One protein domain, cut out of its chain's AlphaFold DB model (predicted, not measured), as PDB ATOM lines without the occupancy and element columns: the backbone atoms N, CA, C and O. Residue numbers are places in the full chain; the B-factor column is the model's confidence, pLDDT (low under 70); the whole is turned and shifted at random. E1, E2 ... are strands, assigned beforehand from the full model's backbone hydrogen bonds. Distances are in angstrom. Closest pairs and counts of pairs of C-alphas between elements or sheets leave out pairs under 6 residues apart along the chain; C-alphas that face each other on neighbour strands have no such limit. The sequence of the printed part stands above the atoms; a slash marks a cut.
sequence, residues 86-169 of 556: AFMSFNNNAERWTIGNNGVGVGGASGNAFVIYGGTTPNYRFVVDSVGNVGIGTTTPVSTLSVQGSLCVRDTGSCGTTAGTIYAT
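AT A GLANCE: This is residues 86 to 169 of the 556 residues of the protein "DUF5011 domain-containing protein" of Candidatus Kaiserbacteria bacterium RIFCSPLOWO2_01_FULL_54_24 (UniProt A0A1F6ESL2). A twisted wall of six strands, in which E1 to E5 zigzag side by side and E6 is added parallel to E5 at the edge, makes the larger part, and beyond E6 the backbone goes on to a small separate two-stranded piece, E7 and E8, with a long loop between its strands. The printed part has 84 residues, with no named helix and eight strands, E1 to E8 along the chain. The large sheet is mixed, in the order E1, E2, E3, E4, E5, E6; the small one is parallel. The class is all strand, though 38 of the 84 residues are in named elements, under half; the whole is flat, spanning 39 by 34 by 18 A, and only just loose, close to compact, with a radius of gyration of the C-alphas of 14.4 A.

HOW THE PARTS SIT: Start at E3, residues 112 to 118, and E4, residues 123 to 129: this antiparallel hairpin has N 116 and O 126 at 2.9 A. On the other side of E3 is E2, residues 96 to 102, antiparallel, with N 115 and O 100 at 2.8 A. Next comes edge strand E1, residues 87 to 91, antiparallel to E2, with N 88 and O 99 at 2.8 A. Beyond E4 look for E5, residues 134 to 136, antiparallel, with N 135 and O 127 at 2.8 A; E1 to E5 form a meander, each strand the antiparallel neighbour of the one before. Edge strand E6, residues 145 to 147, is parallel to E5 at 11 degrees, with N 146 and O 134 at 2.8 A. E7, residues 151 to 153, and E6 meet only through their link. E8, residues 166 to 168, is parallel to E7, with N 167 and O 151 at 3.0 A.

IN THESE COORDINATES: Find C-alpha 87 at (7.298, 9.262, -43.055), where E1 begins its 12.5 A. E2 spans 16.5 A, E3 17.0 A and E4 15.8 A; E8 ends at C-alpha 168, (-26.220, 20.268, -41.113).

THE WHOLE: The C-alphas farthest apart, Ser 110 and Gly 157, are 40.5 A apart. The printed part has no cut; the link from E7 to E8 is long, 12 residues. Look for pLDDT under 70 at residues 102 to 112, 120 to 122 and 163 to 164.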
ATOM      1  N   ALA A  86       9.794  12.563 -41.011       79.12
ATOM      2  CA  ALA A  86       9.655  11.142 -40.691       79.12
ATOM      3  C   ALA A  86       8.346  10.602 -41.275       79.12
ATOM      4  O   ALA A  86       7.258  10.880 -40.767       79.12
ATOM      5  N   PHE A  87       8.453   9.800 -42.337       82.25
ATOM      6  CA  PHE A  87       7.298   9.262 -43.055       82.25
ATOM      7  C   PHE A  87       7.168   7.742 -42.956       82.25
ATOM      8  O   PHE A  87       8.128   6.988 -43.101       82.25
ATOM      9  N   MET A  88       5.924   7.295 -42.826       88.94
ATOM     10  CA  MET A  88       5.485   5.929 -43.077       88.94
ATOM     11  C   MET A  88       4.713   5.913 -44.399       88.94
ATOM     12  O   MET A  88       3.751   6.663 -44.567       88.94
ATOM     13  N   SER A  89       5.137   5.073 -45.343       88.50
ATOM     14  CA  SER A  89       4.518   4.951 -46.667       88.50
ATOM     15  C   SER A  89       3.786   3.618 -46.802       88.50
ATOM     16  O   SER A  89       4.374   2.560 -46.597       88.50
ATOM     17  N   PHE A  90       2.533   3.674 -47.240       90.56
ATOM     18  CA  PHE A  90       1.687   2.536 -47.582       90.56
ATOM     19  C   PHE A  90       1.489   2.541 -49.097       90.56
ATOM     20  O   PHE A  90       0.970   3.509 -49.649       90.56
ATOM     21  N   ASN A  91       1.961   1.504 -49.785       87.75
ATOM     22  CA  ASN A  91       2.001   1.465 -51.246       87.75
ATOM     23  C   ASN A  91       1.506   0.103 -51.754       87.75
ATOM     24  O   ASN A  91       1.960  -0.929 -51.268       87.75
ATOM     25  N   ASN A  92       0.588   0.110 -52.721       86.31
ATOM     26  CA  ASN A  92       0.070  -1.087 -53.398       86.31
ATOM     27  C   ASN A  92       0.349  -1.080 -54.918       86.31
ATOM     28  O   ASN A  92      -0.349  -1.741 -55.683       86.31
ATOM     29  N   ASN A  93       1.353  -0.318 -55.357       77.44
ATOM     30  CA  ASN A  93       1.754  -0.040 -56.742       77.44
ATOM     31  C   ASN A  93       0.747   0.763 -57.591       77.44
ATOM     32  O   ASN A  93       1.143   1.277 -58.634       77.44
ATOM     33  N   ALA A  94      -0.508   0.913 -57.157       79.75
ATOM     34  CA  ALA A  94      -1.509   1.773 -57.796       79.75
ATOM     35  C   ALA A  94      -1.621   3.137 -57.096       79.75
ATOM     36  O   ALA A  94      -1.719   4.176 -57.742       79.75
ATOM     37  N   GLU A  95      -1.550   3.134 -55.766       81.12
ATOM     38  CA  GLU A  95      -1.606   4.318 -54.925       81.12
ATOM     39  C   GLU A  95      -0.541   4.249 -53.832       81.12
ATOM     40  O   GLU A  95      -0.232   3.192 -53.275       81.12
ATOM     41  N   ARG A  96      -0.005   5.422 -53.496       86.00
ATOM     42  CA  ARG A  96       0.840   5.621 -52.327       86.00
ATOM     43  C   ARG A  96       0.125   6.565 -51.375       86.00
ATOM     44  O   ARG A  96      -0.203   7.678 -51.774       86.00
ATOM     45  N   TRP A  97      -0.024   6.141 -50.127       88.81
ATOM     46  CA  TRP A  97      -0.447   6.968 -49.003       88.81
ATOM     47  C   TRP A  97       0.717   7.144 -48.043       88.81
ATOM     48  O   TRP A  97       1.372   6.174 -47.671       88.81
ATOM     49  N   THR A  98       0.988   8.382 -47.649       87.00
ATOM     50  CA  THR A  98       2.075   8.694 -46.722       87.00
ATOM     51  C   THR A  98       1.525   9.412 -45.503       87.00
ATOM     52  O   THR A  98       0.723  10.334 -45.642       87.00
ATOM     53  N   ILE A  99       1.978   8.990 -44.325       89.75
ATOM     54  CA  ILE A  99       1.671   9.610 -43.036       89.75
ATOM     55  C   ILE A  99       2.991  10.007 -42.385       89.75
ATOM     56  O   ILE A  99       3.921   9.203 -42.354       89.75
ATOM     57  N   GLY A 100       3.084  11.220 -41.857       85.94
ATOM     58  CA  GLY A 100       4.269  11.639 -41.117       85.94
ATOM     59  C   GLY A 100       4.240  13.101 -40.728       85.94
ATOM     60  O   GLY A 100       3.225  13.775 -40.887       85.94
ATOM     61  N   ASN A 101       5.354  13.592 -40.216       79.81
ATOM     62  CA  ASN A 101       5.562  15.013 -39.970       79.81
ATOM     63  C   ASN A 101       6.345  15.616 -41.142       79.81
ATOM     64  O   ASN A 101       7.218  14.957 -41.697       79.81
ATOM     65  N   ASN A 102       6.015  16.850 -41.525       69.81
ATOM     66  CA  ASN A 102       6.743  17.585 -42.554       69.81
ATOM     67  C   ASN A 102       7.316  18.855 -41.925       69.81
ATOM     68  O   ASN A 102       6.624  19.872 -41.801       69.81
ATOM     69  N   GLY A 103       8.577  18.813 -41.509       61.72
ATOM     70  CA  GLY A 103       9.163  19.961 -40.827       61.72
ATOM     71  C   GLY A 103       9.739  21.032 -41.759       61.72
ATOM     72  O   GLY A 103      10.225  22.036 -41.242       61.72
ATOM     73  N   VAL A 104       9.635  20.890 -43.090       55.25
ATOM     74  CA  VAL A 104       9.804  22.008 -44.050       55.25
ATOM     75  C   VAL A 104       8.492  22.722 -44.391       55.25
ATOM     76  O   VAL A 104       8.506  23.745 -45.073       55.25
ATOM     77  N   GLY A 105       7.374  22.273 -43.818       54.31
ATOM     78  CA  GLY A 105       6.083  22.908 -44.011       54.31
ATOM     79  C   GLY A 105       5.500  22.642 -45.390       54.31
ATOM     80  O   GLY A 105       6.181  22.547 -46.413       54.31
ATOM     81  N   VAL A 106       4.186  22.515 -45.438       49.84
ATOM     82  CA  VAL A 106       3.480  22.371 -46.705       49.84
ATOM     83  C   VAL A 106       3.344  23.744 -47.362       49.84
ATOM     84  O   VAL A 106       2.658  24.616 -46.846       49.84
ATOM     85  N   GLY A 107       4.035  23.957 -48.487       53.09
ATOM     86  CA  GLY A 107       3.997  25.233 -49.220       53.09
ATOM     87  C   GLY A 107       5.040  26.277 -48.798       53.09
ATOM     88  O   GLY A 107       4.847  27.455 -49.075       53.09
ATOM     89  N   GLY A 108       6.143  25.877 -48.152       50.78
ATOM     90  CA  GLY A 108       7.269  26.778 -47.853       50.78
ATOM     91  C   GLY A 108       7.114  27.641 -46.593       50.78
ATOM     92  O   GLY A 108       7.964  28.488 -46.332       50.78
ATOM     93  N   ALA A 109       6.068  27.422 -45.792       48.56
ATOM     94  CA  ALA A 109       5.943  28.008 -44.460       48.56
ATOM     95  C   ALA A 109       6.529  27.045 -43.420       48.56
ATOM     96  O   ALA A 109       5.929  26.022 -43.117       48.56
ATOM     97  N   SER A 110       7.716  27.361 -42.905       51.84
ATOM     98  CA  SER A 110       8.469  26.568 -41.931       51.84
ATOM     99  C   SER A 110       7.603  25.993 -40.796       51.84
ATOM    100  O   SER A 110       7.126  26.734 -39.940       51.84
ATOM    101  N   GLY A 111       7.490  24.658 -40.766       58.91
ATOM    102  CA  GLY A 111       7.052  23.858 -39.615       58.91
ATOM    103  C   GLY A 111       5.565  23.499 -39.560       58.91
ATOM    104  O   GLY A 111       4.815  24.196 -38.896       58.91
ATOM    105  N   ASN A 112       5.153  22.348 -40.120       60.16
ATOM    106  CA  ASN A 112       3.840  21.742 -39.832       60.16
ATOM    107  C   ASN A 112       3.985  20.350 -39.185       60.16
ATOM    108  O   ASN A 112       4.858  19.556 -39.535       60.16
ATOM    109  N   ALA A 113       3.127  20.071 -38.199       71.69
ATOM    110  CA  ALA A 113       3.299  19.035 -37.184       71.69
ATOM    111  C   ALA A 113       2.901  17.614 -37.633       71.69
ATOM    112  O   ALA A 113       3.486  16.643 -37.150       71.69
ATOM    113  N   PHE A 114       1.938  17.464 -38.555       86.62
ATOM    114  CA  PHE A 114       1.464  16.156 -39.040       86.62
ATOM    115  C   PHE A 114       0.729  16.267 -40.386       86.62
ATOM    116  O   PHE A 114      -0.061  17.188 -40.586       86.62
ATOM    117  N   VAL A 115       0.950  15.326 -41.309       87.25
ATOM    118  CA  VAL A 115       0.346  15.320 -42.650       87.25
ATOM    119  C   VAL A 115      -0.084  13.925 -43.108       87.25
ATOM    120  O   VAL A 115       0.546  12.918 -42.780       87.25
ATOM    121  N   ILE A 116      -1.126  13.893 -43.944       90.94
ATOM    122  CA  ILE A 116      -1.504  12.744 -44.771       90.94
ATOM    123  C   ILE A 116      -1.634  13.217 -46.217       90.94
ATOM    124  O   ILE A 116      -2.416  14.124 -46.520       90.94
ATOM    125  N   TYR A 117      -0.891  12.586 -47.120       87.19
ATOM    126  CA  TYR A 117      -0.954  12.876 -48.551       87.19
ATOM    127  C   TYR A 117      -0.901  11.600 -49.385       87.19
ATOM    128  O   TYR A 117      -0.393  10.567 -48.942       87.19
ATOM    129  N   GLY A 118      -1.432  11.692 -50.603       84.62
ATOM    130  CA  GLY A 118      -1.433  10.591 -51.560       84.62
ATOM    131  C   GLY A 118      -0.906  10.993 -52.935       84.62
ATOM    132  O   GLY A 118      -0.889  12.177 -53.268       84.62
ATOM    133  N   GLY A 119      -0.515   9.997 -53.734       75.81
ATOM    134  CA  GLY A 119      -0.071  10.163 -55.125       75.81
ATOM    135  C   GLY A 119       1.450  10.206 -55.320       75.81
ATOM    136  O   GLY A 119       2.226  10.067 -54.374       75.81
ATOM    137  N   THR A 120       1.881  10.355 -56.579       64.00
ATOM    138  CA  THR A 120       3.299  10.492 -56.972       64.00
ATOM    139  C   THR A 120       3.834  11.913 -56.781       64.00
ATOM    140  O   THR A 120       5.040  12.103 -56.650       64.00
ATOM    141  N   THR A 121       2.938  12.898 -56.704       66.81
ATOM    142  CA  THR A 121       3.192  14.258 -56.219       66.81
ATOM    143  C   THR A 121       2.402  14.474 -54.922       66.81
ATOM    144  O   THR A 121       1.292  13.947 -54.813       66.81
ATOM    145  N   PRO A 122       2.929  15.201 -53.916       67.75
ATOM    146  CA  PRO A 122       2.232  15.372 -52.641       67.75
ATOM    147  C   PRO A 122       0.888  16.098 -52.804       67.75
ATOM    148  O   PRO A 122       0.835  17.322 -52.898       67.75
ATOM    149  N   ASN A 123      -0.214  15.344 -52.822       80.12
ATOM    150  CA  ASN A 123      -1.569  15.878 -52.736       80.12
ATOM    151  C   ASN A 123      -2.055  15.742 -51.287       80.12
ATOM    152  O   ASN A 123      -2.532  14.676 -50.876       80.12
ATOM    153  N   TYR A 124      -1.853  16.801 -50.499       84.88
ATOM    154  CA  TYR A 124      -2.194  16.839 -49.079       84.88
ATOM    155  C   TYR A 124      -3.704  16.775 -48.875       84.88
ATOM    156  O   TYR A 124      -4.457  17.625 -49.341       84.88
ATOM    157  N   ARG A 125      -4.140  15.745 -48.152       88.12
ATOM    158  CA  ARG A 125      -5.551  15.513 -47.829       88.12
ATOM    159  C   ARG A 125      -5.886  15.986 -46.419       88.12
ATOM    160  O   ARG A 125      -6.984  16.490 -46.203       88.12
ATOM    161  N   PHE A 126      -4.932  15.843 -45.498       91.00
ATOM    162  CA  PHE A 126      -5.036  16.229 -44.094       91.00
ATOM    163  C   PHE A 126      -3.727  16.878 -43.641       91.00
ATOM    164  O   PHE A 126      -2.649  16.334 -43.899       91.00
ATOM    165  N   VAL A 127      -3.817  18.012 -42.954       89.00
ATOM    166  CA  VAL A 127      -2.676  18.757 -42.412       89.00
ATOM    167  C   VAL A 127      -3.010  19.221 -40.999       89.00
ATOM    168  O   VAL A 127      -4.106  19.715 -40.764       89.00
ATOM    169  N   VAL A 128      -2.057  19.100 -40.077       89.81
ATOM    170  CA  VAL A 128      -2.030  19.838 -38.809       89.81
ATOM    171  C   VAL A 128      -0.818  20.752 -38.849       89.81
ATOM    172  O   VAL A 128       0.312  20.273 -38.998       89.81
ATOM    173  N   ASP A 129      -1.045  22.060 -38.771       84.88
ATOM    174  CA  ASP A 129       0.043  23.037 -38.775       84.88
ATOM    175  C   ASP A 129       0.798  23.087 -37.430       84.88
ATOM    176  O   ASP A 129       0.473  22.357 -36.491       84.88
ATOM    177  N   SER A 130       1.858  23.896 -37.328       80.38
ATOM    178  CA  SER A 130       2.621  24.039 -36.070       80.38
ATOM    179  C   SER A 130       1.837  24.668 -34.919       80.38
ATOM    180  O   SER A 130       2.253  24.525 -33.769       80.38
ATOM    181  N   VAL A 131       0.737  25.364 -35.203       84.56
ATOM    182  CA  VAL A 131      -0.096  26.047 -34.203       84.56
ATOM    183  C   VAL A 131      -1.283  25.167 -33.778       84.56
ATOM    184  O   VAL A 131      -1.948  25.455 -32.787       84.56
ATOM    185  N   GLY A 132      -1.508  24.048 -34.474       85.75
ATOM    186  CA  GLY A 132      -2.545  23.061 -34.182       85.75
ATOM    187  C   GLY A 132      -3.813  23.209 -35.024       85.75
ATOM    188  O   GLY A 132      -4.804  22.540 -34.733       85.75
ATOM    189  N   ASN A 133      -3.808  24.046 -36.061       89.75
ATOM    190  CA  ASN A 133      -4.942  24.166 -36.969       89.75
ATOM    191  C   ASN A 133      -5.003  22.974 -37.928       89.75
ATOM    192  O   ASN A 133      -3.980  22.523 -38.448       89.75
ATOM    193  N   VAL A 134      -6.217  22.498 -38.205       93.06
ATOM    194  CA  VAL A 134      -6.472  21.349 -39.077       93.06
ATOM    195  C   VAL A 134      -6.920  21.814 -40.462       93.06
ATOM    196  O   VAL A 134      -7.926  22.506 -40.603       93.06
ATOM    197  N   GLY A 135      -6.201  21.395 -41.500       91.19
ATOM    198  CA  GLY A 135      -6.564  21.567 -42.904       91.19
ATOM    199  C   GLY A 135      -7.064  20.262 -43.525       91.19
ATOM    200  O   GLY A 135      -6.351  19.260 -43.506       91.19
ATOM    201  N   ILE A 136      -8.261  20.273 -44.119       91.19
ATOM    202  CA  ILE A 136      -8.783  19.189 -44.968       91.19
ATOM    203  C   ILE A 136      -8.846  19.695 -46.405       91.19
ATOM    204  O   ILE A 136      -9.535  20.674 -46.690       91.19
ATOM    205  N   GLY A 137      -8.095  19.057 -47.304       87.69
ATOM    206  CA  GLY A 137      -7.952  19.506 -48.694       87.69
ATOM    207  C   GLY A 137      -7.197  20.833 -48.868       87.69
ATOM    208  O   GLY A 137      -7.114  21.337 -49.979       87.69
ATOM    209  N   THR A 138      -6.642  21.406 -47.797       86.38
ATOM    210  CA  THR A 138      -5.812  22.619 -47.824       86.38
ATOM    211  C   THR A 138      -4.566  22.436 -46.969       86.38
ATOM    212  O   THR A 138      -4.586  21.732 -45.958       86.38
ATOM    213  N   THR A 139      -3.481  23.091 -47.371       85.75
ATOM    214  CA  THR A 139      -2.204  23.121 -46.650       85.75
ATOM    215  C   THR A 139      -2.024  24.365 -45.785       85.75
ATOM    216  O   THR A 139      -1.103  24.407 -44.977       85.75
ATOM    217  N   THR A 140      -2.890  25.366 -45.944       85.62
ATOM    218  CA  THR A 140      -2.820  26.660 -45.252       85.62
ATOM    219  C   THR A 140      -4.137  26.920 -44.517       85.62
ATOM    220  O   THR A 140      -4.959  27.711 -44.994       85.62
ATOM    221  N   PRO A 141      -4.413  26.203 -43.412       89.12
ATOM    222  CA  PRO A 141      -5.595  26.484 -42.612       89.12
ATOM    223  C   PRO A 141      -5.531  27.914 -42.047       89.12
ATOM    224  O   PRO A 141      -4.485  28.361 -41.589       89.12
ATOM    225  N   VAL A 142      -6.647  28.645 -42.108       87.38
ATOM    226  CA  VAL A 142      -6.764  30.048 -41.646       87.38
ATOM    227  C   VAL A 142      -7.432  30.168 -40.270       87.38
ATOM    228  O   VAL A 142      -7.552  31.257 -39.716       87.38
ATOM    229  N   SER A 143      -7.892  29.044 -39.730       89.06
ATOM    230  CA  SER A 143      -8.582  28.897 -38.449       89.06
ATOM    231  C   SER A 143      -8.383  27.470 -37.930       89.06
ATOM    232  O   SER A 143      -7.831  26.631 -38.645       89.06
ATOM    233  N   THR A 144      -8.882  27.172 -36.727       92.62
ATOM    234  CA  THR A 144      -8.738  25.858 -36.067       92.62
ATOM    235  C   THR A 144      -9.132  24.670 -36.948       92.62
ATOM    236  O   THR A 144      -8.493  23.622 -36.870       92.62
ATOM    237  N   LEU A 145     -10.141  24.829 -37.811       93.12
ATOM    238  CA  LEU A 145     -10.501  23.870 -38.852       93.12
ATOM    239  C   LEU A 145     -10.796  24.609 -40.160       93.12
ATOM    240  O   LEU A 145     -11.753  25.373 -40.256       93.12
ATOM    241  N   SER A 146     -10.007  24.325 -41.190       90.56
ATOM    242  CA  SER A 146     -10.226  24.802 -42.554       90.56
ATOM    243  C   SER A 146     -10.485  23.628 -43.490       90.56
ATOM    244  O   SER A 146      -9.644  22.744 -43.644       90.56
ATOM    245  N   VAL A 147     -11.643  23.630 -44.146       90.44
ATOM    246  CA  VAL A 147     -12.015  22.621 -45.144       90.44
ATOM    247  C   VAL A 147     -12.077  23.292 -46.511       90.44
ATOM    248  O   VAL A 147     -12.955  24.112 -46.765       90.44
ATOM    249  N   GLN A 148     -11.154  22.939 -47.404       87.56
ATOM    250  CA  GLN A 148     -11.265  23.279 -48.820       87.56
ATOM    251  C   GLN A 148     -12.071  22.172 -49.508       87.56
ATOM    252  O   GLN A 148     -11.538  21.137 -49.899       87.56
ATOM    253  N   GLY A 149     -13.387  22.369 -49.593       85.94
ATOM    254  CA  GLY A 149     -14.328  21.360 -50.073       85.94
ATOM    255  C   GLY A 149     -15.712  21.553 -49.461       85.94
ATOM    256  O   GLY A 149     -16.121  22.680 -49.195       85.94
ATOM    257  N   SER A 150     -16.455  20.466 -49.266       84.31
ATOM    258  CA  SER A 150     -17.722  20.455 -48.524       84.31
ATOM    259  C   SER A 150     -17.531  19.904 -47.110       84.31
ATOM    260  O   SER A 150     -16.640  19.089 -46.866       84.31
ATOM    261  N   LEU A 151     -18.388  20.334 -46.179       86.19
ATOM    262  CA  LEU A 151     -18.483  19.759 -44.838       86.19
ATOM    263  C   LEU A 151     -19.858  19.115 -44.683       86.19
ATOM    264  O   LEU A 151     -20.889  19.755 -44.886       86.19
ATOM    265  N   CYS A 152     -19.875  17.843 -44.310       82.88
ATOM    266  CA  CYS A 152     -21.113  17.118 -44.101       82.88
ATOM    267  C   CYS A 152     -21.247  16.652 -42.655       82.88
ATOM    268  O   CYS A 152     -20.436  15.861 -42.180       82.88
ATOM    269  N   VAL A 153     -22.287  17.136 -41.977       81.25
ATOM    270  CA  VAL A 153     -22.613  16.843 -40.580       81.25
ATOM    271  C   VAL A 153     -24.055  16.340 -40.521       81.25
ATOM    272  O   VAL A 153     -25.006  17.121 -40.571       81.25
ATOM    273  N   ARG A 154     -24.228  15.017 -40.479       74.75
ATOM    274  CA  ARG A 154     -25.544  14.365 -40.546       74.75
ATOM    275  C   ARG A 154     -25.612  13.173 -39.598       74.75
ATOM    276  O   ARG A 154     -24.593  12.559 -39.298       74.75
ATOM    277  N   ASP A 155     -26.823  12.847 -39.169       71.44
ATOM    278  CA  ASP A 155     -27.165  11.665 -38.375       71.44
ATOM    279  C   ASP A 155     -27.390  10.418 -39.251       71.44
ATOM    280  O   ASP A 155     -26.993   9.321 -38.866       71.44
ATOM    281  N   THR A 156     -27.972  10.579 -40.449       71.62
ATOM    282  CA  THR A 156     -28.166   9.511 -41.452       71.62
ATOM    283  C   THR A 156     -28.115  10.034 -42.910       71.62
ATOM    284  O   THR A 156     -28.222  11.239 -43.171       71.62
ATOM    285  N   GLY A 157     -27.961   9.128 -43.890       78.75
ATOM    286  CA  GLY A 157     -28.021   9.420 -45.338       78.75
ATOM    287  C   GLY A 157     -26.686   9.805 -46.004       78.75
ATOM    288  O   GLY A 157     -25.627   9.706 -45.391       78.75
ATOM    289  N   SER A 158     -26.737  10.226 -47.280       79.00
ATOM    290  CA  SER A 158     -25.560  10.664 -48.057       79.00
ATOM    291  C   SER A 158     -25.501  12.181 -48.207       79.00
ATOM    292  O   SER A 158     -26.517  12.863 -48.337       79.00
ATOM    293  N   CYS A 159     -24.281  12.697 -48.252       77.06
ATOM    294  CA  CYS A 159     -23.971  14.074 -48.606       77.06
ATOM    295  C   CYS A 159     -23.929  14.208 -50.134       77.06
ATOM    296  O   CYS A 159     -23.560  13.254 -50.824       77.06
ATOM    297  N   GLY A 160     -24.281  15.378 -50.670       72.44
ATOM    298  CA  GLY A 160     -23.979  15.697 -52.067       72.44
ATOM    299  C   GLY A 160     -22.476  15.919 -52.274       72.44
ATOM    300  O   GLY A 160     -21.733  16.154 -51.321       72.44
ATOM    301  N   THR A 161     -22.020  15.867 -53.526       71.56
ATOM    302  CA  THR A 161     -20.603  16.052 -53.898       71.56
ATOM    303  C   THR A 161     -20.238  17.509 -54.208       71.56
ATOM    304  O   THR A 161     -19.137  17.778 -54.685       71.56
ATOM    305  N   THR A 162     -21.143  18.462 -53.969       75.31
ATOM    306  CA  THR A 162     -20.926  19.876 -54.298       75.31
ATOM    307  C   THR A 162     -20.009  20.534 -53.273       75.31
ATOM    308  O   THR A 162     -20.388  20.730 -52.116       75.31
ATOM    309  N   ALA A 163     -18.798  20.894 -53.700       69.50
ATOM    310  CA  ALA A 163     -17.848  21.643 -52.884       69.50
ATOM    311  C   ALA A 163     -18.464  22.961 -52.369       69.50
ATOM    312  O   ALA A 163     -19.245  23.607 -53.065       69.50
ATOM    313  N   GLY A 164     -18.116  23.356 -51.143       67.94
ATOM    314  CA  GLY A 164     -18.566  24.604 -50.519       67.94
ATOM    315  C   GLY A 164     -19.939  24.550 -49.843       67.94
ATOM    316  O   GLY A 164     -20.344  25.537 -49.240       67.94
ATOM    317  N   THR A 165     -20.657  23.423 -49.900       73.06
ATOM    318  CA  THR A 165     -21.930  23.261 -49.177       73.06
ATOM    319  C   THR A 165     -21.696  22.681 -47.779       73.06
ATOM    320  O   THR A 165     -20.964  21.697 -47.636       73.06
ATOM    321  N   ILE A 166     -22.342  23.264 -46.760       81.06
ATOM    322  CA  ILE A 166     -22.437  22.692 -45.410       81.06
ATOM    323  C   ILE A 166     -23.786  21.984 -45.282       81.06
ATOM    324  O   ILE A 166     -24.836  22.619 -45.346       81.06
ATOM    325  N   TYR A 167     -23.763  20.668 -45.081       73.38
ATOM    326  CA  TYR A 167     -24.960  19.912 -44.712       73.38
ATOM    327  C   TYR A 167     -25.001  19.789 -43.194       73.38
ATOM    328  O   TYR A 167     -24.114  19.160 -42.626       73.38
ATOM    329  N   ALA A 168     -26.018  20.361 -42.554       72.50
ATOM    330  CA  ALA A 168     -26.220  20.268 -41.113       72.50
ATOM    331  C   ALA A 168     -27.660  19.843 -40.811       72.50
ATOM    332  O   ALA A 168     -28.599  20.412 -41.366       72.50
ATOM    333  N   THR A 169     -27.844  18.861 -39.924       72.50
ATOM    334  CA  THR A 169     -29.181  18.493 -39.418       72.50
ATOM    335  C   THR A 169     -29.782  19.616 -38.563       72.50
ATOM    336  O   THR A 169     -30.988  19.845 -38.579       72.50
TER     337      THR A 169